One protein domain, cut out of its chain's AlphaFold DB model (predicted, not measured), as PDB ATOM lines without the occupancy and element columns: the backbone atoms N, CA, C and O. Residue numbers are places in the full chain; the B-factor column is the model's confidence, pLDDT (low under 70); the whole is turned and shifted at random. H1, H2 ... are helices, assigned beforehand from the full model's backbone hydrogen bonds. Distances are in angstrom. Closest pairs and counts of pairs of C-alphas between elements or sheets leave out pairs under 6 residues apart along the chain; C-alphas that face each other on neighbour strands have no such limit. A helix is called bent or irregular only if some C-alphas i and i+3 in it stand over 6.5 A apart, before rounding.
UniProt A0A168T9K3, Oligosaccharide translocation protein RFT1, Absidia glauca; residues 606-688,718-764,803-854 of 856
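AT A GLANCE: This is residues 606 to 688, 718 to 764 and 803 to 854 of the 856 residues of the protein "Oligosaccharide translocation protein RFT1" of Absidia glauca (UniProt A0A168T9K3). You are looking at a long rod of helices, in which H1, H2, H3 and H5b make a bundle running up and down, each against the one before. H4 packs on H2 and H5a toward one end, and H6 packs on H1 and H3 toward the other. The printed part has 182 residues with six named helices, H1 to H6 along the chain, and no named strand: all helix. It is loose, with a radius of gyration of the C-alphas of 20.8 A and spans of 78 by 26 by 23 A.

IN THESE COORDINATES: Find C-alpha 606 at (148.462, 152.899, 91.557); from there H1, residues 606 to 642, runs 49.8 A, irregular, with C-alphas 633 and 636 7.0 A apart. H2, residues 644 to 686, 52.0 A, is irregular too, with C-alphas 648 and 651 8.8 A apart and a kink of 101 degrees near residue 651. H3, residues 718 to 748, runs 42.3 A; H4 is residues 750 to 761. H5, residues 803 to 839, was assigned as one helix by its hydrogen bonds but is bent, with C-alphas 827 and 830 6.5 A apart; its arms are H5a, residues 803 to 827, 36.0 A, and H5b, residues 830 to 839. H6, residues 841 to 852, ends at C-alpha 852 (152.896, 146.817, 83.335).

HOW THE PARTS SIT: H1 and H2 form a helical hairpin, touching closest at C-alphas 613 and 677, 5.3 A. H3 touches H5b at C-alphas 745 and 830, 4.7 A, at a shallow tilt of 15 degrees, opposite ways. H4 touches H5a at C-alphas 750 and 826, 4.9 A. H6 touches H1 at C-alphas 611 and 848, 6.2 A. H2 and H6 are apart. Every O i to N i+4 pair is within hydrogen-bond range in H3, H4, H5b and H6, against 30 of 33 in H1, 26 of 39 in H2 and 19 of 21 in H5a.

THE WHOLE: C-alphas 718 and 803 are the two farthest apart, 79.2 A. Cuts leave gaps of 22.4 A from C-alpha 688 to 718 and 17.1 A from 764 to 803. Confidence is under 70 in 61 residues, among them 718 to 732 and 842 to 854.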
ATOM      1  N   TYR A 606     149.895 153.010  91.800       58.53
ATOM      2  CA  TYR A 606     148.462 152.899  91.557       58.53
ATOM      3  C   TYR A 606     148.098 151.673  90.702       58.53
ATOM      4  O   TYR A 606     147.189 150.937  91.076       58.53
ATOM      5  N   THR A 607     148.820 151.415  89.605       61.12
ATOM      6  CA  THR A 607     148.604 150.237  88.743       61.12
ATOM      7  C   THR A 607     148.875 148.955  89.538       61.12
ATOM      8  O   THR A 607     148.004 148.095  89.618       61.12
ATOM      9  N   LEU A 608     149.999 148.904  90.272       68.25
ATOM     10  CA  LEU A 608     150.342 147.774  91.152       68.25
ATOM     11  C   LEU A 608     149.272 147.484  92.214       68.25
ATOM     12  O   LEU A 608     148.950 146.325  92.469       68.25
ATOM     13  N   SER A 609     148.746 148.534  92.855       72.00
ATOM     14  CA  SER A 609     147.726 148.392  93.898       72.00
ATOM     15  C   SER A 609     146.414 147.842  93.337       72.00
ATOM     16  O   SER A 609     145.802 146.982  93.967       72.00
ATOM     17  N   ASN A 610     146.001 148.269  92.138       73.62
ATOM     18  CA  ASN A 610     144.767 147.784  91.516       73.62
ATOM     19  C   ASN A 610     144.861 146.290  91.169       73.62
ATOM     20  O   ASN A 610     144.031 145.521  91.641       73.62
ATOM     21  N   SER A 611     145.901 145.857  90.448       71.88
ATOM     22  CA  SER A 611     146.051 144.447  90.050       71.88
ATOM     23  C   SER A 611     146.205 143.511  91.263       71.88
ATOM     24  O   SER A 611     145.700 142.388  91.256       71.88
ATOM     25  N   LEU A 612     146.842 143.978  92.349       78.88
ATOM     26  CA  LEU A 612     146.888 143.242  93.620       78.88
ATOM     27  C   LEU A 612     145.555 143.236  94.368       78.88
ATOM     28  O   LEU A 612     145.204 142.227  94.975       78.88
ATOM     29  N   THR A 613     144.809 144.337  94.328       83.06
ATOM     30  CA  THR A 613     143.464 144.408  94.907       83.06
ATOM     31  C   THR A 613     142.550 143.395  94.230       83.06
ATOM     32  O   THR A 613     141.995 142.545  94.920       83.06
ATOM     33  N   ASP A 614     142.474 143.407  92.898       80.38
ATOM     34  CA  ASP A 614     141.616 142.504  92.122       80.38
ATOM     35  C   ASP A 614     141.985 141.024  92.360       80.38
ATOM     36  O   ASP A 614     141.106 140.162  92.467       80.38
ATOM     37  N   TYR A 615     143.280 140.725  92.529       84.44
ATOM     38  CA  TYR A 615     143.758 139.402  92.932       84.44
ATOM     39  C   TYR A 615     143.216 138.953  94.295       84.44
ATOM     40  O   TYR A 615     142.582 137.896  94.406       84.44
ATOM     41  N   TYR A 616     143.488 139.739  95.341       87.19
ATOM     42  CA  TYR A 616     143.109 139.382  96.705       87.19
ATOM     43  C   TYR A 616     141.581 139.382  96.866       87.19
ATOM     44  O   TYR A 616     141.052 138.482  97.516       87.19
ATOM     45  N   GLU A 617     140.860 140.315  96.231       87.75
ATOM     46  CA  GLU A 617     139.391 140.333  96.203       87.75
ATOM     47  C   GLU A 617     138.843 139.047  95.570       87.75
ATOM     48  O   GLU A 617     137.989 138.404  96.178       87.75
ATOM     49  N   SER A 618     139.378 138.596  94.426       85.06
ATOM     50  CA  SER A 618     138.933 137.358  93.764       85.06
ATOM     51  C   SER A 618     139.087 136.107  94.638       85.06
ATOM     52  O   SER A 618     138.195 135.255  94.645       85.06
ATOM     53  N   ILE A 619     140.194 135.969  95.376       83.56
ATOM     54  CA  ILE A 619     140.403 134.804  96.252       83.56
ATOM     55  C   ILE A 619     139.550 134.894  97.514       83.56
ATOM     56  O   ILE A 619     138.938 133.896  97.891       83.56
ATOM     57  N   VAL A 620     139.466 136.067  98.150       88.31
ATOM     58  CA  VAL A 620     138.604 136.270  99.325       88.31
ATOM     59  C   VAL A 620     137.147 135.979  98.973       88.31
ATOM     60  O   VAL A 620     136.462 135.282  99.720       88.31
ATOM     61  N   ASP A 621     136.688 136.448  97.813       89.56
ATOM     62  CA  ASP A 621     135.338 136.225  97.308       89.56
ATOM     63  C   ASP A 621     135.029 134.731  97.095       89.56
ATOM     64  O   ASP A 621     133.969 134.266  97.528       89.56
ATOM     65  N   GLN A 622     135.969 133.972  96.514       84.81
ATOM     66  CA  GLN A 622     135.847 132.530  96.254       84.81
ATOM     67  C   GLN A 622     135.933 131.674  97.532       84.81
ATOM     68  O   GLN A 622     135.132 130.751  97.715       84.81
ATOM     69  N   VAL A 623     136.895 131.965  98.415       84.50
ATOM     70  CA  VAL A 623     137.077 131.248  99.687       84.50
ATOM     71  C   VAL A 623     135.861 131.464 100.577       84.50
ATOM     72  O   VAL A 623     135.266 130.489 101.028       84.50
ATOM     73  N   MET A 624     135.423 132.715 100.748       87.44
ATOM     74  CA  MET A 624     134.246 133.009 101.562       87.44
ATOM     75  C   MET A 624     132.966 132.408 100.977       87.44
ATOM     76  O   MET A 624     132.176 131.882 101.747       87.44
ATOM     77  N   GLU A 625     132.743 132.422  99.657       86.75
ATOM     78  CA  GLU A 625     131.546 131.784  99.074       86.75
ATOM     79  C   GLU A 625     131.504 130.278  99.384       86.75
ATOM     80  O   GLU A 625     130.475 129.757  99.816       86.75
ATOM     81  N   THR A 626     132.647 129.595  99.249       84.12
ATOM     82  CA  THR A 626     132.774 128.157  99.541       84.12
ATOM     83  C   THR A 626     132.543 127.875 101.029       84.12
ATOM     84  O   THR A 626     131.700 127.054 101.385       84.12
ATOM     85  N   THR A 627     133.226 128.608 101.916       83.12
ATOM     86  CA  THR A 627     133.078 128.459 103.371       83.12
ATOM     87  C   THR A 627     131.656 128.776 103.841       83.12
ATOM     88  O   THR A 627     131.148 128.125 104.751       83.12
ATOM     89  N   ILE A 628     130.969 129.741 103.220       87.44
ATOM     90  CA  ILE A 628     129.577 130.068 103.547       87.44
ATOM     91  C   ILE A 628     128.632 128.935 103.146       87.44
ATOM     92  O   ILE A 628     127.719 128.628 103.916       87.44
ATOM     93  N   ASP A 629     128.829 128.290 101.996       86.69
ATOM     94  CA  ASP A 629     127.977 127.164 101.599       86.69
ATOM     95  C   ASP A 629     128.181 125.941 102.512       86.69
ATOM     96  O   ASP A 629     127.198 125.337 102.952       86.69
ATOM     97  N   ASP A 630     129.422 125.657 102.926       81.94
ATOM     98  CA  ASP A 630     129.742 124.611 103.910       81.94
ATOM     99  C   ASP A 630     129.130 124.897 105.298       81.94
ATOM    100  O   ASP A 630     128.501 124.017 105.908       81.94
ATOM    101  N   ILE A 631     129.247 126.140 105.794       83.88
ATOM    102  CA  ILE A 631     128.633 126.578 107.058       83.88
ATOM    103  C   ILE A 631     127.108 126.449 106.978       83.88
ATOM    104  O   ILE A 631     126.495 125.897 107.894       83.88
ATOM    105  N   ILE A 632     126.473 126.931 105.905       88.38
ATOM    106  CA  ILE A 632     125.009 126.909 105.761       88.38
ATOM    107  C   ILE A 632     124.474 125.488 105.544       88.38
ATOM    108  O   ILE A 632     123.403 125.166 106.056       88.38
ATOM    109  N   THR A 633     125.225 124.617 104.872       85.75
ATOM    110  CA  THR A 633     124.890 123.190 104.740       85.75
ATOM    111  C   THR A 633     124.987 122.464 106.088       85.75
ATOM    112  O   THR A 633     124.163 121.598 106.394       85.75
ATOM    113  N   SER A 634     125.936 122.858 106.941       82.50
ATOM    114  CA  SER A 634     126.167 122.254 108.262       82.50
ATOM    115  C   SER A 634     125.257 122.810 109.377       82.50
ATOM    116  O   SER A 634     124.884 122.083 110.304       82.50
ATOM    117  N   ALA A 635     124.859 124.082 109.292       81.06
ATOM    118  CA  ALA A 635     124.120 124.809 110.330       81.06
ATOM    119  C   ALA A 635     122.795 124.161 110.801       81.06
ATOM    120  O   ALA A 635     122.545 124.175 112.012       81.06
ATOM    121  N   PRO A 636     121.943 123.566 109.933       81.44
ATOM    122  CA  PRO A 636     120.686 122.944 110.358       81.44
ATOM    123  C   PRO A 636     120.887 121.791 111.344       81.44
ATOM    124  O   PRO A 636     120.074 121.601 112.252       81.44
ATOM    125  N   HIS A 637     121.976 121.031 111.189       78.12
ATOM    126  CA  HIS A 637     122.284 119.906 112.064       78.12
ATOM    127  C   HIS A 637     122.715 120.393 113.452       78.12
ATOM    128  O   HIS A 637     122.137 119.969 114.456       78.12
ATOM    129  N   SER A 638     123.650 121.350 113.505       77.12
ATOM    130  CA  SER A 638     124.135 121.948 114.755       77.12
ATOM    131  C   SER A 638     123.029 122.677 115.528       77.12
ATOM    132  O   SER A 638     122.897 122.475 116.734       77.12
ATOM    133  N   TYR A 639     122.176 123.455 114.848       77.25
ATOM    134  CA  TYR A 639     121.063 124.164 115.493       77.25
ATOM    135  C   TYR A 639     120.062 123.194 116.142       77.25
ATOM    136  O   TYR A 639     119.690 123.364 117.303       77.25
ATOM    137  N   THR A 640     119.673 122.135 115.424       72.81
ATOM    138  CA  THR A 640     118.717 121.126 115.923       72.81
ATOM    139  C   THR A 640     119.274 120.340 117.115       72.81
ATOM    140  O   THR A 640     118.521 119.954 118.007       72.81
ATOM    141  N   LEU A 641     120.591 120.110 117.150       73.31
ATOM    142  CA  LEU A 641     121.265 119.400 118.238       73.31
ATOM    143  C   LEU A 641     121.405 120.252 119.513       73.31
ATOM    144  O   LEU A 641     121.401 119.699 120.613       73.31
ATOM    145  N   LEU A 642     121.512 121.577 119.376       70.38
ATOM    146  CA  LEU A 642     121.735 122.501 120.494       70.38
ATOM    147  C   LEU A 642     120.451 123.142 121.051       70.38
ATOM    148  O   LEU A 642     120.445 123.520 122.219       70.38
ATOM    149  N   TYR A 643     119.359 123.208 120.278       66.56
ATOM    150  CA  TYR A 643     118.071 123.782 120.708       66.56
ATOM    151  C   TYR A 643     116.901 122.768 120.679       66.56
ATOM    152  O   TYR A 643     115.925 122.962 119.945       66.56
ATOM    153  N   PRO A 644     116.943 121.690 121.488       59.47
ATOM    154  CA  PRO A 644     115.960 120.603 121.436       59.47
ATOM    155  C   PRO A 644     114.544 120.983 121.912       59.47
ATOM    156  O   PRO A 644     113.586 120.307 121.545       59.47
ATOM    157  N   ASP A 645     114.369 122.058 122.686       52.16
ATOM    158  CA  ASP A 645     113.048 122.459 123.203       52.16
ATOM    159  C   ASP A 645     112.226 123.318 122.216       52.16
ATOM    160  O   ASP A 645     111.011 123.454 122.367       52.16
ATOM    161  N   HIS A 646     112.843 123.833 121.145       52.91
ATOM    162  CA  HIS A 646     112.145 124.546 120.060       52.91
ATOM    163  C   HIS A 646     111.546 123.613 118.984       52.91
ATOM    164  O   HIS A 646     110.973 124.078 117.998       52.91
ATOM    165  N   VAL A 647     111.621 122.293 119.188       48.38
ATOM    166  CA  VAL A 647     111.219 121.244 118.229       48.38
ATOM    167  C   VAL A 647     109.739 121.293 117.810       48.38
ATOM    168  O   VAL A 647     109.403 120.810 116.731       48.38
ATOM    169  N   ASN A 648     108.849 121.915 118.591       46.62
ATOM    170  CA  ASN A 648     107.423 121.999 118.242       46.62
ATOM    171  C   ASN A 648     107.077 123.081 117.193       46.62
ATOM    172  O   ASN A 648     106.045 122.952 116.543       46.62
ATOM    173  N   ASP A 649     107.934 124.089 116.980       47.91
ATOM    174  CA  ASP A 649     107.746 125.177 115.991       47.91
ATOM    175  C   ASP A 649     108.856 125.169 114.909       47.91
ATOM    176  O   ASP A 649     109.211 126.190 114.317       47.91
ATOM    177  N   CYS A 650     109.433 123.991 114.647       50.00
ATOM    178  CA  CYS A 650     110.763 123.826 114.049       50.00
ATOM    179  C   CYS A 650     110.981 124.462 112.655       50.00
ATOM    180  O   CYS A 650     112.114 124.798 112.317       50.00
ATOM    181  N   GLN A 651     109.937 124.646 111.835       49.44
ATOM    182  CA  GLN A 651     110.053 125.343 110.539       49.44
ATOM    183  C   GLN A 651     110.048 126.876 110.671       49.44
ATOM    184  O   GLN A 651     110.633 127.563 109.835       49.44
ATOM    185  N   ALA A 652     109.405 127.424 111.704       49.66
ATOM    186  CA  ALA A 652     109.215 128.865 111.858       49.66
ATOM    187  C   ALA A 652     110.433 129.577 112.470       49.66
ATOM    188  O   ALA A 652     110.597 130.774 112.248       49.66
ATOM    189  N   SER A 653     111.290 128.868 113.214       59.66
ATOM    190  CA  SER A 653     112.512 129.413 113.829       59.66
ATOM    191  C   SER A 653     113.786 129.115 113.031       59.66
ATOM    192  O   SER A 653     114.633 129.998 112.890       59.66
ATOM    193  N   LEU A 654     113.911 127.913 112.453       73.62
ATOM    194  CA  LEU A 654     115.117 127.500 111.728       73.62
ATOM    195  C   LEU A 654     115.300 128.256 110.405       73.62
ATOM    196  O   LEU A 654     116.412 128.677 110.100       73.62
ATOM    197  N   CYS A 655     114.240 128.466 109.617       72.38
ATOM    198  CA  CYS A 655     114.362 129.190 108.347       72.38
ATOM    199  C   CYS A 655     114.810 130.655 108.537       72.38
ATOM    200  O   CYS A 655     115.747 131.061 107.850       72.38
ATOM    201  N   PRO A 656     114.249 131.440 109.486       74.75
ATOM    202  CA  PRO A 656     114.795 132.752 109.830       74.75
ATOM    203  C   PRO A 656     116.222 132.706 110.379       74.75
ATOM    204  O   PRO A 656     117.011 133.570 110.011       74.75
ATOM    205  N   PHE A 657     116.581 131.703 111.192       82.06
ATOM    206  CA  PHE A 657     117.960 131.528 111.671       82.06
ATOM    207  C   PHE A 657     118.943 131.315 110.512       82.06
ATOM    208  O   PHE A 657     119.938 132.026 110.428       82.06
ATOM    209  N   ILE A 658     118.656 130.391 109.586       85.56
ATOM    210  CA  ILE A 658     119.522 130.105 108.431       85.56
ATOM    211  C   ILE A 658     119.600 131.304 107.480       85.56
ATOM    212  O   ILE A 658     120.684 131.623 106.995       85.56
ATOM    213  N   HIS A 659     118.484 132.000 107.236       81.50
ATOM    214  CA  HIS A 659     118.489 133.199 106.396       81.50
ATOM    215  C   HIS A 659     119.299 134.325 107.048       81.50
ATOM    216  O   HIS A 659     120.155 134.906 106.390       81.50
ATOM    217  N   ALA A 660     119.111 134.578 108.347       80.56
ATOM    218  CA  ALA A 660     119.907 135.557 109.078       80.56
ATOM    219  C   ALA A 660     121.391 135.162 109.117       80.56
ATOM    220  O   ALA A 660     122.240 136.008 108.864       80.56
ATOM    221  N   LEU A 661     121.727 133.899 109.386       86.31
ATOM    222  CA  LEU A 661     123.106 133.404 109.376       86.31
ATOM    223  C   LEU A 661     123.763 133.647 108.007       86.31
ATOM    224  O   LEU A 661     124.848 134.221 107.949       86.31
ATOM    225  N   ARG A 662     123.073 133.302 106.911       89.88
ATOM    226  CA  ARG A 662     123.533 133.560 105.538       89.88
ATOM    227  C   ARG A 662     123.701 135.055 105.262       89.88
ATOM    228  O   ARG A 662     124.713 135.442 104.690       89.88
ATOM    229  N   ASP A 663     122.770 135.896 105.703       83.62
ATOM    230  CA  ASP A 663     122.839 137.348 105.494       83.62
ATOM    231  C   ASP A 663     124.019 137.984 106.251       83.62
ATOM    232  O   ASP A 663     124.742 138.802 105.680       83.62
ATOM    233  N   HIS A 664     124.268 137.590 107.506       85.69
ATOM    234  CA  HIS A 664     125.395 138.113 108.292       85.69
ATOM    235  C   HIS A 664     126.750 137.583 107.792       85.69
ATOM    236  O   HIS A 664     127.732 138.326 107.797       85.69
ATOM    237  N   LEU A 665     126.816 136.338 107.310       88.31
ATOM    238  CA  LEU A 665     128.020 135.790 106.679       88.31
ATOM    239  C   LEU A 665     128.304 136.438 105.314       88.31
ATOM    240  O   LEU A 665     129.446 136.789 105.030       88.31
ATOM    241  N   ASN A 666     127.278 136.695 104.501       87.50
ATOM    242  CA  ASN A 666     127.422 137.461 103.259       87.50
ATOM    243  C   ASN A 666     127.826 138.918 103.529       87.50
ATOM    244  O   ASN A 666     128.617 139.490 102.781       87.50
ATOM    245  N   PHE A 667     127.345 139.514 104.623       84.56
ATOM    246  CA  PHE A 667     127.809 140.823 105.084       84.56
ATOM    247  C   PHE A 667     129.285 140.788 105.515       84.56
ATOM    248  O   PHE A 667     130.038 141.696 105.171       84.56
ATOM    249  N   MET A 668     129.737 139.725 106.191       84.88
ATOM    250  CA  MET A 668     131.158 139.499 106.481       84.88
ATOM    251  C   MET A 668     131.987 139.358 105.195       84.88
ATOM    252  O   MET A 668     132.986 140.058 105.063       84.88
ATOM    253  N   ARG A 669     131.558 138.537 104.224       90.62
ATOM    254  CA  ARG A 669     132.199 138.402 102.899       90.62
ATOM    255  C   ARG A 669     132.343 139.760 102.208       90.62
ATOM    256  O   ARG A 669     133.448 140.129 101.822       90.62
ATOM    257  N   ALA A 670     131.269 140.547 102.148       82.38
ATOM    258  CA  ALA A 670     131.293 141.892 101.575       82.38
ATOM    259  C   ALA A 670     132.245 142.852 102.320       82.38
ATOM    260  O   ALA A 670     132.955 143.623 101.677       82.38
ATOM    261  N   ASN A 671     132.300 142.796 103.655       81.31
ATOM    262  CA  ASN A 671     133.221 143.614 104.451       81.31
ATOM    263  C   ASN A 671     134.688 143.195 104.276       81.31
ATOM    264  O   ASN A 671     135.557 144.064 104.260       81.31
ATOM    265  N   LEU A 672     134.974 141.896 104.138       85.88
ATOM    266  CA  LEU A 672     136.326 141.388 103.881       85.88
ATOM    267  C   LEU A 672     136.825 141.856 102.516       85.88
ATOM    268  O   LEU A 672     137.889 142.461 102.453       85.88
ATOM    269  N   ILE A 673     136.022 141.673 101.462       85.75
ATOM    270  CA  ILE A 673     136.316 142.162 100.105       85.75
ATOM    271  C   ILE A 673     136.556 143.679 100.139       85.75
ATOM    272  O   ILE A 673     137.620 144.144  99.750       85.75
ATOM    273  N   ALA A 674     135.645 144.457 100.739       77.12
ATOM    274  CA  ALA A 674     135.807 145.908 100.878       77.12
ATOM    275  C   ALA A 674     137.022 146.340 101.731       77.12
ATOM    276  O   ALA A 674     137.449 147.495 101.650       77.12
ATOM    277  N   SER A 675     137.579 145.438 102.546       83.56
ATOM    278  CA  SER A 675     138.792 145.674 103.339       83.56
ATOM    279  C   SER A 675     140.081 145.320 102.597       83.56
ATOM    280  O   SER A 675     141.141 145.792 103.006       83.56
ATOM    281  N   VAL A 676     140.018 144.554 101.500       87.50
ATOM    282  CA  VAL A 676     141.197 144.174 100.707       87.50
ATOM    283  C   VAL A 676     141.935 145.411 100.207       87.50
ATOM    284  O   VAL A 676     143.112 145.574 100.522       87.50
ATOM    285  N   ARG A 677     141.260 146.320  99.493       84.06
ATOM    286  CA  ARG A 677     141.919 147.493  98.896       84.06
ATOM    287  C   ARG A 677     142.633 148.392  99.923       84.06
ATOM    288  O   ARG A 677     143.822 148.647  99.738       84.06
ATOM    289  N   PRO A 678     142.009 148.806 101.051       77.50
ATOM    290  CA  PRO A 678     142.718 149.533 102.108       77.50
ATOM    291  C   PRO A 678     143.891 148.762 102.733       77.50
ATOM    292  O   PRO A 678     144.871 149.381 103.155       77.50
ATOM    293  N   LEU A 679     143.816 147.429 102.819       77.19
ATOM    294  CA  LEU A 679     144.909 146.597 103.332       77.19
ATOM    295  C   LEU A 679     146.081 146.505 102.348       77.19
ATOM    296  O   LEU A 679     147.228 146.629 102.780       77.19
ATOM    297  N   VAL A 680     145.811 146.366 101.048       79.50
ATOM    298  CA  VAL A 680     146.831 146.421  99.990       79.50
ATOM    299  C   VAL A 680     147.520 147.786 100.017       79.50
ATOM    300  O   VAL A 680     148.730 147.847 100.243       79.50
ATOM    301  N   ASP A 681     146.757 148.882  99.924       72.94
ATOM    302  CA  ASP A 681     147.276 150.260  99.923       72.94
ATOM    303  C   ASP A 681     148.092 150.618 101.182       72.94
ATOM    304  O   ASP A 681     149.024 151.424 101.112       72.94
ATOM    305  N   SER A 682     147.768 150.036 102.343       70.19
ATOM    306  CA  SER A 682     148.480 150.305 103.605       70.19
ATOM    307  C   SER A 682     149.698 149.412 103.844       70.19
ATOM    308  O   SER A 682     150.646 149.851 104.502       70.19
ATOM    309  N   ASN A 683     149.730 148.192 103.297       67.31
ATOM    310  CA  ASN A 683     150.891 147.307 103.410       67.31
ATOM    311  C   ASN A 683     151.951 147.586 102.335       67.31
ATOM    312  O   ASN A 683     153.142 147.509 102.655       67.31
ATOM    313  N   LEU A 684     151.552 147.981 101.117       66.00
ATOM    314  CA  LEU A 684     152.454 148.256  99.986       66.00
ATOM    315  C   LEU A 684     153.637 149.197 100.335       66.00
ATOM    316  O   LEU A 684     154.773 148.869  99.988       66.00
ATOM    317  N   PRO A 685     153.453 150.311 101.083       52.47
ATOM    318  CA  PRO A 685     154.540 151.236 101.428       52.47
ATOM    319  C   PRO A 685     155.506 150.722 102.508       52.47
ATOM    320  O   PRO A 685     156.509 151.376 102.794       52.47
ATOM    321  N   THR A 686     155.200 149.594 103.159       48.03
ATOM    322  CA  THR A 686     155.982 149.049 104.290       48.03
ATOM    323  C   THR A 686     156.920 147.904 103.894       48.03
ATOM    324  O   THR A 686     157.579 147.308 104.751       48.03
ATOM    325  N   LEU A 687     156.966 147.583 102.601       53.22
ATOM    326  CA  LEU A 687     157.780 146.519 102.021       53.22
ATOM    327  C   LEU A 687     159.200 147.045 101.716       53.22
ATOM    328  O   LEU A 687     159.362 148.224 101.388       53.22
ATOM    329  N   PRO A 688     160.255 146.213 101.822       42.31
ATOM    330  CA  PRO A 688     161.645 146.646 101.671       42.31
ATOM    331  C   PRO A 688     162.056 146.829 100.196       42.31
ATOM    332  O   PRO A 688     163.011 146.214  99.723       42.31
ATOM    333  N   MET A 718     166.616 144.288  79.133       37.22
ATOM    334  CA  MET A 718     165.258 144.319  79.672       37.22
ATOM    335  C   MET A 718     164.878 142.965  80.278       37.22
ATOM    336  O   MET A 718     164.339 142.927  81.381       37.22
ATOM    337  N   ALA A 719     165.246 141.849  79.635       42.53
ATOM    338  CA  ALA A 719     164.933 140.502  80.121       42.53
ATOM    339  C   ALA A 719     165.520 140.207  81.521       42.53
ATOM    340  O   ALA A 719     164.827 139.669  82.386       42.53
ATOM    341  N   SER A 720     166.772 140.612  81.785       39.81
ATOM    342  CA  SER A 720     167.392 140.429  83.114       39.81
ATOM    343  C   SER A 720     166.752 141.320  84.190       39.81
ATOM    344  O   SER A 720     166.632 140.921  85.353       39.81
ATOM    345  N   THR A 721     166.276 142.501  83.785       41.75
ATOM    346  CA  THR A 721     165.577 143.451  84.658       41.75
ATOM    347  C   THR A 721     164.202 142.900  85.038       41.75
ATOM    348  O   THR A 721     163.898 142.803  86.224       41.75
ATOM    349  N   ALA A 722     163.430 142.417  84.059       48.84
ATOM    350  CA  ALA A 722     162.130 141.785  84.272       48.84
ATOM    351  C   ALA A 722     162.215 140.554  85.191       48.84
ATOM    352  O   ALA A 722     161.402 140.422  86.102       48.84
ATOM    353  N   HIS A 723     163.222 139.683  85.034       48.69
ATOM    354  CA  HIS A 723     163.364 138.510  85.908       48.69
ATOM    355  C   HIS A 723     163.794 138.876  87.341       48.69
ATOM    356  O   HIS A 723     163.301 138.287  88.310       48.69
ATOM    357  N   THR A 724     164.656 139.887  87.499       46.75
ATOM    358  CA  THR A 724     165.029 140.415  88.823       46.75
ATOM    359  C   THR A 724     163.821 141.053  89.512       46.75
ATOM    360  O   THR A 724     163.579 140.790  90.690       46.75
ATOM    361  N   MET A 725     163.019 141.824  88.769       50.34
ATOM    362  CA  MET A 725     161.758 142.387  89.251       50.34
ATOM    363  C   MET A 725     160.767 141.289  89.632       50.34
ATOM    364  O   MET A 725     160.267 141.329  90.746       50.34
ATOM    365  N   ALA A 726     160.542 140.273  88.795       55.34
ATOM    366  CA  ALA A 726     159.643 139.153  89.093       55.34
ATOM    367  C   ALA A 726     160.054 138.384  90.360       55.34
ATOM    368  O   ALA A 726     159.207 138.035  91.182       55.34
ATOM    369  N   THR A 727     161.354 138.156  90.557       54.47
ATOM    370  CA  THR A 727     161.874 137.448  91.740       54.47
ATOM    371  C   THR A 727     161.693 138.288  93.007       54.47
ATOM    372  O   THR A 727     161.167 137.795  94.003       54.47
ATOM    373  N   GLN A 728     162.031 139.581  92.958       55.97
ATOM    374  CA  GLN A 728     161.805 140.502  94.080       55.97
ATOM    375  C   GLN A 728     160.312 140.725  94.353       55.97
ATOM    376  O   GLN A 728     159.921 140.828  95.513       55.97
ATOM    377  N   LEU A 729     159.470 140.750  93.315       63.16
ATOM    378  CA  LEU A 729     158.016 140.798  93.434       63.16
ATOM    379  C   LEU A 729     157.504 139.526  94.118       63.16
ATOM    380  O   LEU A 729     156.717 139.639  95.043       63.16
ATOM    381  N   THR A 730     158.009 138.342  93.757       66.50
ATOM    382  CA  THR A 730     157.654 137.064  94.404       66.50
ATOM    383  C   THR A 730     157.958 137.096  95.903       66.50
ATOM    384  O   THR A 730     157.062 136.883  96.713       66.50
ATOM    385  N   GLU A 731     159.195 137.421  96.295       63.69
ATOM    386  CA  GLU A 731     159.590 137.508  97.713       63.69
ATOM    387  C   GLU A 731     158.754 138.549  98.478       63.69
ATOM    388  O   GLU A 731     158.324 138.320  99.610       63.69
ATOM    389  N   THR A 732     158.475 139.682  97.833       64.69
ATOM    390  CA  THR A 732     157.645 140.764  98.377       64.69
ATOM    391  C   THR A 732     156.179 140.340  98.531       64.69
ATOM    392  O   THR A 732     155.544 140.692  99.527       64.69
ATOM    393  N   LEU A 733     155.648 139.560  97.586       72.62
ATOM    394  CA  LEU A 733     154.268 139.081  97.576       72.62
ATOM    395  C   LEU A 733     154.031 137.921  98.536       72.62
ATOM    396  O   LEU A 733     152.962 137.883  99.123       72.62
ATOM    397  N   ILE A 734     155.008 137.051  98.804       70.06
ATOM    398  CA  ILE A 734     154.893 136.048  99.880       70.06
ATOM    399  C   ILE A 734     154.720 136.757 101.236       70.06
ATOM    400  O   ILE A 734     153.824 136.433 102.018       70.06
ATOM    401  N   VAL A 735     155.520 137.800 101.495       69.50
ATOM    402  CA  VAL A 735     155.395 138.619 102.714       69.50
ATOM    403  C   VAL A 735     154.076 139.403 102.738       69.50
ATOM    404  O   VAL A 735     153.482 139.564 103.806       69.50
ATOM    405  N   LEU A 736     153.589 139.881 101.586       76.75
ATOM    406  CA  LEU A 736     152.289 140.549 101.491       76.75
ATOM    407  C   LEU A 736     151.129 139.567 101.717       76.75
ATOM    408  O   LEU A 736     150.258 139.881 102.516       76.75
ATOM    409  N   ASN A 737     151.157 138.375 101.115       82.81
ATOM    410  CA  ASN A 737     150.189 137.289 101.301       82.81
ATOM    411  C   ASN A 737     150.031 136.949 102.783       82.81
ATOM    412  O   ASN A 737     148.911 136.935 103.286       82.81
ATOM    413  N   GLN A 738     151.150 136.751 103.488       76.31
ATOM    414  CA  GLN A 738     151.154 136.453 104.919       76.31
ATOM    415  C   GLN A 738     150.544 137.592 105.749       76.31
ATOM    416  O   GLN A 738     149.797 137.352 106.693       76.31
ATOM    417  N   ARG A 739     150.826 138.855 105.406       73.56
ATOM    418  CA  ARG A 739     150.220 140.004 106.098       73.56
ATOM    419  C   ARG A 739     148.744 140.178 105.762       73.56
ATOM    420  O   ARG A 739     147.972 140.512 106.654       73.56
ATOM    421  N   MET A 740     148.355 139.958 104.509       80.69
ATOM    422  CA  MET A 740     146.975 140.052 104.039       80.69
ATOM    423  C   MET A 740     146.105 138.985 104.697       80.69
ATOM    424  O   MET A 740     145.056 139.336 105.229       80.69
ATOM    425  N   SER A 741     146.545 137.722 104.744       81.06
ATOM    426  CA  SER A 741     145.807 136.653 105.427       81.06
ATOM    427  C   SER A 741     145.644 136.946 106.919       81.06
ATOM    428  O   SER A 741     144.513 136.934 107.396       81.06
ATOM    429  N   ILE A 742     146.716 137.326 107.628       71.81
ATOM    430  CA  ILE A 742     146.654 137.688 109.057       71.81
ATOM    431  C   ILE A 742     145.714 138.883 109.290       71.81
ATOM    432  O   ILE A 742     144.880 138.855 110.190       71.81
ATOM    433  N   GLN A 743     145.809 139.954 108.494       75.12
ATOM    434  CA  GLN A 743     144.939 141.126 108.669       75.12
ATOM    435  C   GLN A 743     143.473 140.818 108.332       75.12
ATOM    436  O   GLN A 743     142.583 141.289 109.036       75.12
ATOM    437  N   LEU A 744     143.204 140.001 107.310       78.25
ATOM    438  CA  LEU A 744     141.849 139.548 106.989       78.25
ATOM    439  C   LEU A 744     141.301 138.609 108.077       78.25
ATOM    440  O   LEU A 744     140.154 138.781 108.475       78.25
ATOM    441  N   GLY A 745     142.111 137.705 108.636       74.12
ATOM    442  CA  GLY A 745     141.758 136.875 109.796       74.12
ATOM    443  C   GLY A 745     141.432 137.704 111.045       74.12
ATOM    444  O   GLY A 745     140.422 137.476 111.714       74.12
ATOM    445  N   LEU A 746     142.208 138.763 111.304       71.19
ATOM    446  CA  LEU A 746     141.921 139.740 112.360       71.19
ATOM    447  C   LEU A 746     140.641 140.556 112.103       71.19
ATOM    448  O   LEU A 746     139.989 140.956 113.067       71.19
ATOM    449  N   ILE A 747     140.253 140.785 110.842       73.06
ATOM    450  CA  ILE A 747     138.971 141.421 110.475       73.06
ATOM    451  C   ILE A 747     137.801 140.437 110.597       73.06
ATOM    452  O   ILE A 747     136.718 140.847 111.016       73.06
ATOM    453  N   VAL A 748     138.006 139.147 110.292       77.38
ATOM    454  CA  VAL A 748     137.033 138.087 110.607       77.38
ATOM    455  C   VAL A 748     136.778 138.050 112.111       77.38
ATOM    456  O   VAL A 748     135.622 137.927 112.499       77.38
ATOM    457  N   ASN A 749     137.827 138.164 112.942       73.56
ATOM    458  CA  ASN A 749     137.760 138.104 114.409       73.56
ATOM    459  C   ASN A 749     136.825 136.969 114.863       73.56
ATOM    460  O   ASN A 749     135.755 137.202 115.430       73.56
ATOM    461  N   ALA A 750     137.217 135.730 114.544       77.38
ATOM    462  CA  ALA A 750     136.364 134.540 114.600       77.38
ATOM    463  C   ALA A 750     135.558 134.388 115.903       77.38
ATOM    464  O   ALA A 750     134.432 133.902 115.871       77.38
ATOM    465  N   ASN A 751     136.099 134.837 117.037       72.50
ATOM    466  CA  ASN A 751     135.444 134.794 118.343       72.50
ATOM    467  C   ASN A 751     134.344 135.851 118.504       72.50
ATOM    468  O   ASN A 751     133.198 135.506 118.788       72.50
ATOM    469  N   GLU A 752     134.657 137.126 118.270       75.44
ATOM    470  CA  GLU A 752     133.671 138.204 118.403       75.44
ATOM    471  C   GLU A 752     132.613 138.130 117.291       75.44
ATOM    472  O   GLU A 752     131.424 138.319 117.549       75.44
ATOM    473  N   ALA A 753     133.010 137.764 116.069       78.69
ATOM    474  CA  ALA A 753     132.079 137.574 114.969       78.69
ATOM    475  C   ALA A 753     131.186 136.344 115.154       78.69
ATOM    476  O   ALA A 753     129.985 136.459 114.923       78.69
ATOM    477  N   ALA A 754     131.702 135.198 115.617       81.81
ATOM    478  CA  ALA A 754     130.834 134.062 115.930       81.81
ATOM    479  C   ALA A 754     129.822 134.422 117.027       81.81
ATOM    480  O   ALA A 754     128.641 134.102 116.888       81.81
ATOM    481  N   GLU A 755     130.242 135.139 118.080       79.31
ATOM    482  CA  GLU A 755     129.331 135.568 119.145       79.31
ATOM    483  C   GLU A 755     128.245 136.508 118.609       79.31
ATOM    484  O   GLU A 755     127.058 136.278 118.853       79.31
ATOM    485  N   ILE A 756     128.620 137.535 117.840       76.25
ATOM    486  CA  ILE A 756     127.680 138.509 117.274       76.25
ATOM    487  C   ILE A 756     126.731 137.844 116.269       76.25
ATOM    488  O   ILE A 756     125.518 138.032 116.375       76.25
ATOM    489  N   ILE A 757     127.247 137.045 115.331       83.94
ATOM    490  CA  ILE A 757     126.450 136.402 114.277       83.94
ATOM    491  C   ILE A 757     125.451 135.416 114.883       83.94
ATOM    492  O   ILE A 757     124.270 135.463 114.536       83.94
ATOM    493  N   ILE A 758     125.868 134.560 115.822       83.56
ATOM    494  CA  ILE A 758     124.946 133.636 116.496       83.56
ATOM    495  C   ILE A 758     123.928 134.405 117.345       83.56
ATOM    496  O   ILE A 758     122.732 134.129 117.264       83.56
ATOM    497  N   ARG A 759     124.347 135.437 118.085       79.00
ATOM    498  CA  ARG A 759     123.438 136.259 118.901       79.00
ATOM    499  C   ARG A 759     122.421 137.064 118.079       79.00
ATOM    500  O   ARG A 759     121.355 137.379 118.600       79.00
ATOM    501  N   GLN A 760     122.735 137.414 116.831       77.56
ATOM    502  CA  GLN A 760     121.843 138.156 115.928       77.56
ATOM    503  C   GLN A 760     120.982 137.249 115.034       77.56
ATOM    504  O   GLN A 760     119.901 137.667 114.618       77.56
ATOM    505  N   SER A 761     121.423 136.019 114.755       78.19
ATOM    506  CA  SER A 761     120.660 135.032 113.974       78.19
ATOM    507  C   SER A 761     119.703 134.189 114.823       78.19
ATOM    508  O   SER A 761     118.645 133.795 114.329       78.19
ATOM    509  N   VAL A 762     120.019 133.921 116.097       74.38
ATOM    510  CA  VAL A 762     119.120 133.196 117.011       74.38
ATOM    511  C   VAL A 762     117.968 134.117 117.457       74.38
ATOM    512  O   VAL A 762     118.219 135.179 118.032       74.38
ATOM    513  N   PRO A 763     116.691 133.741 117.238       61.16
ATOM    514  CA  PRO A 763     115.557 134.576 117.626       61.16
ATOM    515  C   PRO A 763     115.418 134.671 119.155       61.16
ATOM    516  O   PRO A 763     115.181 133.675 119.838       61.16
ATOM    517  N   LEU A 764     115.523 135.891 119.690       53.25
ATOM    518  CA  LEU A 764     115.323 136.170 121.115       53.25
ATOM    519  C   LEU A 764     113.873 135.900 121.545       53.25
ATOM    520  O   LEU A 764     112.919 136.387 120.932       53.25
ATOM    521  N   THR A 803     111.900 128.677 137.246       36.41
ATOM    522  CA  THR A 803     111.733 128.295 135.828       36.41
ATOM    523  C   THR A 803     112.433 129.246 134.858       36.41
ATOM    524  O   THR A 803     113.113 128.771 133.951       36.41
ATOM    525  N   ASP A 804     112.366 130.561 135.082       37.88
ATOM    526  CA  ASP A 804     113.032 131.529 134.195       37.88
ATOM    527  C   ASP A 804     114.565 131.480 134.343       37.88
ATOM    528  O   ASP A 804     115.292 131.604 133.363       37.88
ATOM    529  N   TYR A 805     115.075 131.189 135.549       31.73
ATOM    530  CA  TYR A 805     116.519 131.087 135.815       31.73
ATOM    531  C   TYR A 805     117.162 129.774 135.316       31.73
ATOM    532  O   TYR A 805     118.389 129.677 135.232       31.73
ATOM    533  N   TYR A 806     116.353 128.753 135.004       34.16
ATOM    534  CA  TYR A 806     116.826 127.508 134.384       34.16
ATOM    535  C   TYR A 806     116.850 127.606 132.855       34.16
ATOM    536  O   TYR A 806     117.879 127.288 132.258       34.16
ATOM    537  N   ASN A 807     115.781 128.121 132.231       50.69
ATOM    538  CA  ASN A 807     115.719 128.283 130.774       50.69
ATOM    539  C   ASN A 807     116.834 129.199 130.247       50.69
ATOM    540  O   ASN A 807     117.532 128.835 129.307       50.69
ATOM    541  N   ASP A 808     117.058 130.344 130.898       48.84
ATOM    542  CA  ASP A 808     118.085 131.313 130.491       48.84
ATOM    543  C   ASP A 808     119.506 130.711 130.545       48.84
ATOM    544  O   ASP A 808     120.347 130.968 129.685       48.84
ATOM    545  N   LYS A 809     119.774 129.806 131.500       53.12
ATOM    546  CA  LYS A 809     121.069 129.114 131.605       53.12
ATOM    547  C   LYS A 809     121.301 128.067 130.526       53.12
ATOM    548  O   LYS A 809     122.431 127.954 130.053       53.12
ATOM    549  N   ASP A 810     120.294 127.276 130.177       56.28
ATOM    550  CA  ASP A 810     120.458 126.225 129.170       56.28
ATOM    551  C   ASP A 810     120.380 126.800 127.746       56.28
ATOM    552  O   ASP A 810     121.186 126.416 126.898       56.28
ATOM    553  N   GLN A 811     119.576 127.846 127.523       61.69
ATOM    554  CA  GLN A 811     119.624 128.654 126.303       61.69
ATOM    555  C   GLN A 811     120.977 129.376 126.162       61.69
ATOM    556  O   GLN A 811     121.590 129.310 125.101       61.69
ATOM    557  N   SER A 812     121.524 129.969 127.233       61.72
ATOM    558  CA  SER A 812     122.871 130.566 127.227       61.72
ATOM    559  C   SER A 812     123.976 129.553 126.883       61.72
ATOM    560  O   SER A 812     124.892 129.886 126.127       61.72
ATOM    561  N   LYS A 813     123.889 128.301 127.364       70.06
ATOM    562  CA  LYS A 813     124.815 127.223 126.965       70.06
ATOM    563  C   LYS A 813     124.662 126.838 125.495       70.06
ATOM    564  O   LYS A 813     125.679 126.647 124.837       70.06
ATOM    565  N   ALA A 814     123.434 126.726 124.988       70.81
ATOM    566  CA  ALA A 814     123.169 126.414 123.583       70.81
ATOM    567  C   ALA A 814     123.711 127.509 122.651       70.81
ATOM    568  O   ALA A 814     124.409 127.202 121.684       70.81
ATOM    569  N   THR A 815     123.496 128.783 122.996       76.56
ATOM    570  CA  THR A 815     124.094 129.929 122.294       76.56
ATOM    571  C   THR A 815     125.616 129.846 122.330       76.56
ATOM    572  O   THR A 815     126.243 129.927 121.281       76.56
ATOM    573  N   LYS A 816     126.218 129.596 123.502       78.06
ATOM    574  CA  LYS A 816     127.677 129.466 123.643       78.06
ATOM    575  C   LYS A 816     128.256 128.319 122.807       78.06
ATOM    576  O   LYS A 816     129.263 128.518 122.141       78.06
ATOM    577  N   ALA A 817     127.614 127.153 122.797       77.81
ATOM    578  CA  ALA A 817     128.047 126.008 121.996       77.81
ATOM    579  C   ALA A 817     127.896 126.256 120.484       77.81
ATOM    580  O   ALA A 817     128.727 125.807 119.700       77.81
ATOM    581  N   MET A 818     126.870 127.005 120.063       79.38
ATOM    582  CA  MET A 818     126.694 127.385 118.658       79.38
ATOM    583  C   MET A 818     127.707 128.464 118.230       79.38
ATOM    584  O   MET A 818     128.202 128.422 117.106       79.38
ATOM    585  N   THR A 819     128.078 129.376 119.138       81.38
ATOM    586  CA  THR A 819     129.209 130.302 118.967       81.38
ATOM    587  C   THR A 819     130.529 129.541 118.833       81.38
ATOM    588  O   THR A 819     131.279 129.800 117.900       81.38
ATOM    589  N   GLU A 820     130.801 128.562 119.701       81.69
ATOM    590  CA  GLU A 820     131.998 127.706 119.618       81.69
ATOM    591  C   GLU A 820     132.031 126.882 118.315       81.69
ATOM    592  O   GLU A 820     133.094 126.720 117.721       81.69
ATOM    593  N   TRP A 821     130.878 126.423 117.812       89.31
ATOM    594  CA  TRP A 821     130.775 125.770 116.501       89.31
ATOM    595  C   TRP A 821     131.102 126.722 115.340       89.31
ATOM    596  O   TRP A 821     131.912 126.370 114.484       89.31
ATOM    597  N   LEU A 822     130.511 127.923 115.302       83.25
ATOM    598  CA  LEU A 822     130.766 128.879 114.217       83.25
ATOM    599  C   LEU A 822     132.200 129.435 114.276       83.25
ATOM    600  O   LEU A 822     132.807 129.659 113.231       83.25
ATOM    601  N   HIS A 823     132.766 129.581 115.478       83.50
ATOM    602  CA  HIS A 823     134.163 129.958 115.679       83.50
ATOM    603  C   HIS A 823     135.117 129.024 114.931       83.50
ATOM    604  O   HIS A 823     136.009 129.520 114.258       83.50
ATOM    605  N   LEU A 824     134.929 127.699 115.014       82.31
ATOM    606  CA  LEU A 824     135.813 126.721 114.358       82.31
ATOM    607  C   LEU A 824     135.879 126.908 112.836       82.31
ATOM    608  O   LEU A 824     136.951 126.780 112.251       82.31
ATOM    609  N   TRP A 825     134.756 127.249 112.200       83.19
ATOM    610  CA  TRP A 825     134.729 127.559 110.770       83.19
ATOM    611  C   TRP A 825     135.410 128.890 110.457       83.19
ATOM    612  O   TRP A 825     136.195 128.975 109.518       83.19
ATOM    613  N   LEU A 826     135.135 129.926 111.253       80.88
ATOM    614  CA  LEU A 826     135.704 131.258 111.047       80.88
ATOM    615  C   LEU A 826     137.205 131.332 111.373       80.88
ATOM    616  O   LEU A 826     137.902 132.154 110.784       80.88
ATOM    617  N   SER A 827     137.724 130.480 112.265       81.19
ATOM    618  CA  SER A 827     139.158 130.411 112.581       81.19
ATOM    619  C   SER A 827     139.992 129.768 111.471       81.19
ATOM    620  O   SER A 827     141.172 130.076 111.354       81.19
ATOM    621  N   GLU A 828     139.392 128.915 110.637       81.06
ATOM    622  CA  GLU A 828     140.097 128.248 109.531       81.06
ATOM    623  C   GLU A 828     140.287 129.175 108.312       81.06
ATOM    624  O   GLU A 828     141.191 128.969 107.500       81.06
ATOM    625  N   VAL A 829     139.474 130.237 108.196       79.12
ATOM    626  CA  VAL A 829     139.477 131.177 107.057       79.12
ATOM    627  C   VAL A 829     140.854 131.814 106.833       79.12
ATOM    628  O   VAL A 829     141.277 131.938 105.688       79.12
ATOM    629  N   GLU A 830     141.585 132.173 107.892       79.62
ATOM    630  CA  GLU A 830     142.937 132.750 107.779       79.62
ATOM    631  C   GLU A 830     143.925 131.782 107.103       79.62
ATOM    632  O   GLU A 830     144.664 132.175 106.196       79.62
ATOM    633  N   SER A 831     143.885 130.508 107.503       78.25
ATOM    634  CA  SER A 831     144.733 129.434 106.974       78.25
ATOM    635  C   SER A 831     144.395 129.114 105.512       78.25
ATOM    636  O   SER A 831     145.285 129.060 104.658       78.25
ATOM    637  N   ILE A 832     143.099 129.000 105.189       76.69
ATOM    638  CA  ILE A 832     142.619 128.753 103.819       76.69
ATOM    639  C   ILE A 832     142.982 129.921 102.892       76.69
ATOM    640  O   ILE A 832     143.467 129.686 101.783       76.69
ATOM    641  N   LEU A 833     142.796 131.171 103.336       78.44
ATOM    642  CA  LEU A 833     143.194 132.354 102.569       78.44
ATOM    643  C   LEU A 833     144.702 132.366 102.311       78.44
ATOM    644  O   LEU A 833     145.102 132.545 101.165       78.44
ATOM    645  N   TYR A 834     145.536 132.116 103.327       79.19
ATOM    646  CA  TYR A 834     146.991 132.062 103.152       79.19
ATOM    647  C   TYR A 834     147.414 131.007 102.120       79.19
ATOM    648  O   TYR A 834     148.149 131.325 101.187       79.19
ATOM    649  N   ALA A 835     146.895 129.780 102.234       79.94
ATOM    650  CA  ALA A 835     147.201 128.702 101.298       79.94
ATOM    651  C   ALA A 835     146.766 129.035  99.859       79.94
ATOM    652  O   ALA A 835     147.526 128.815  98.919       79.94
ATOM    653  N   GLN A 836     145.572 129.612  99.673       77.25
ATOM    654  CA  GLN A 836     145.090 130.017  98.348       77.25
ATOM    655  C   GLN A 836     145.849 131.223  97.774       77.25
ATOM    656  O   GLN A 836     146.040 131.285  96.558       77.25
ATOM    657  N   PHE A 837     146.307 132.160  98.614       82.12
ATOM    658  CA  PHE A 837     147.149 133.279  98.182       82.12
ATOM    659  C   PHE A 837     148.556 132.832  97.746       82.12
ATOM    660  O   PHE A 837     149.160 133.496  96.901       82.12
ATOM    661  N   ASP A 838     149.089 131.740  98.302       78.00
ATOM    662  CA  ASP A 838     150.410 131.216  97.929       78.00
ATOM    663  C   ASP A 838     150.340 130.312  96.684       78.00
ATOM    664  O   ASP A 838     151.068 130.546  95.718       78.00
ATOM    665  N   ASP A 839     149.380 129.377  96.622       77.12
ATOM    666  CA  ASP A 839     149.166 128.483  95.462       77.12
ATOM    667  C   ASP A 839     148.947 129.251  94.142       77.12
ATOM    668  O   ASP A 839     149.288 128.760  93.061       77.12
ATOM    669  N   ARG A 840     148.374 130.461  94.215       70.62
ATOM    670  CA  ARG A 840     148.045 131.303  93.051       70.62
ATOM    671  C   ARG A 840     149.035 132.443  92.796       70.62
ATOM    672  O   ARG A 840     148.851 133.185  91.834       70.62
ATOM    673  N   ILE A 841     150.114 132.564  93.575       74.06
ATOM    674  CA  ILE A 841     151.047 133.703  93.499       74.06
ATOM    675  C   ILE A 841     151.670 133.901  92.102       74.06
ATOM    676  O   ILE A 841     151.869 135.031  91.661       74.06
ATOM    677  N   GLN A 842     151.940 132.811  91.375       66.88
ATOM    678  CA  GLN A 842     152.546 132.860  90.037       66.88
ATOM    679  C   GLN A 842     151.601 133.451  88.980       66.88
ATOM    680  O   GLN A 842     152.059 134.210  88.127       66.88
ATOM    681  N   ASP A 843     150.290 133.189  89.079       66.69
ATOM    682  CA  ASP A 843     149.283 133.783  88.184       66.69
ATOM    683  C   ASP A 843     149.254 135.321  88.332       66.69
ATOM    684  O   ASP A 843     149.007 136.043  87.369       66.69
ATOM    685  N   VAL A 844     149.542 135.828  89.536       63.16
ATOM    686  CA  VAL A 844     149.542 137.263  89.876       63.16
ATOM    687  C   VAL A 844     150.795 137.963  89.413       63.16
ATOM    688  O   VAL A 844     150.716 139.057  88.867       63.16
ATOM    689  N   ILE A 845     151.954 137.343  89.633       63.97
ATOM    690  CA  ILE A 845     153.226 137.870  89.140       63.97
ATOM    691  C   ILE A 845     153.139 138.014  87.618       63.97
ATOM    692  O   ILE A 845     153.522 139.055  87.089       63.97
ATOM    693  N   GLN A 846     152.551 137.025  86.936       61.78
ATOM    694  CA  GLN A 846     152.268 137.106  85.508       61.78
ATOM    695  C   GLN A 846     151.284 138.242  85.173       61.78
ATOM    696  O   GLN A 846     151.629 139.087  84.355       61.78
ATOM    697  N   ALA A 847     150.115 138.324  85.820       60.25
ATOM    698  CA  ALA A 847     149.123 139.373  85.542       60.25
ATOM    699  C   ALA A 847     149.662 140.800  85.780       60.25
ATOM    700  O   ALA A 847     149.448 141.687  84.963       60.25
ATOM    701  N   ILE A 848     150.425 141.012  86.856       60.81
ATOM    702  CA  ILE A 848     151.072 142.295  87.167       60.81
ATOM    703  C   ILE A 848     152.133 142.643  86.120       60.81
ATOM    704  O   ILE A 848     152.237 143.797  85.706       60.81
ATOM    705  N   MET A 849     152.932 141.666  85.680       58.38
ATOM    706  CA  MET A 849     153.893 141.883  84.599       58.38
ATOM    707  C   MET A 849     153.195 142.181  83.267       58.38
ATOM    708  O   MET A 849     153.677 143.030  82.526       58.38
ATOM    709  N   GLU A 850     152.066 141.535  82.975       56.16
ATOM    710  CA  GLU A 850     151.255 141.804  81.782       56.16
ATOM    711  C   GLU A 850     150.640 143.216  81.817       56.16
ATOM    712  O   GLU A 850     150.814 143.954  80.851       56.16
ATOM    713  N   ASP A 851     150.036 143.645  82.933       51.81
ATOM    714  CA  ASP A 851     149.492 145.006  83.095       51.81
ATOM    715  C   ASP A 851     150.577 146.092  82.950       51.81
ATOM    716  O   ASP A 851     150.349 147.124  82.313       51.81
ATOM    717  N   PHE A 852     151.785 145.868  83.484       50.28
ATOM    718  CA  PHE A 852     152.896 146.817  83.335       50.28
ATOM    719  C   PHE A 852     153.484 146.874  81.920       50.28
ATOM    720  O   PHE A 852     153.991 147.921  81.526       50.28
ATOM    721  N   LEU A 853     153.421 145.782  81.153       42.53
ATOM    722  CA  LEU A 853     153.893 145.731  79.762       42.53
ATOM    723  C   LEU A 853     152.873 146.303  78.755       42.53
ATOM    724  O   LEU A 853     153.139 146.301  77.554       42.53
ATOM    725  N   VAL A 854     151.718 146.786  79.231       37.84
ATOM    726  CA  VAL A 854     150.646 147.396  78.422       37.84
ATOM    727  C   VAL A 854     150.585 148.933  78.566       37.84
ATOM    728  O   VAL A 854     149.930 149.584  77.752       37.84
TER     729      VAL A 854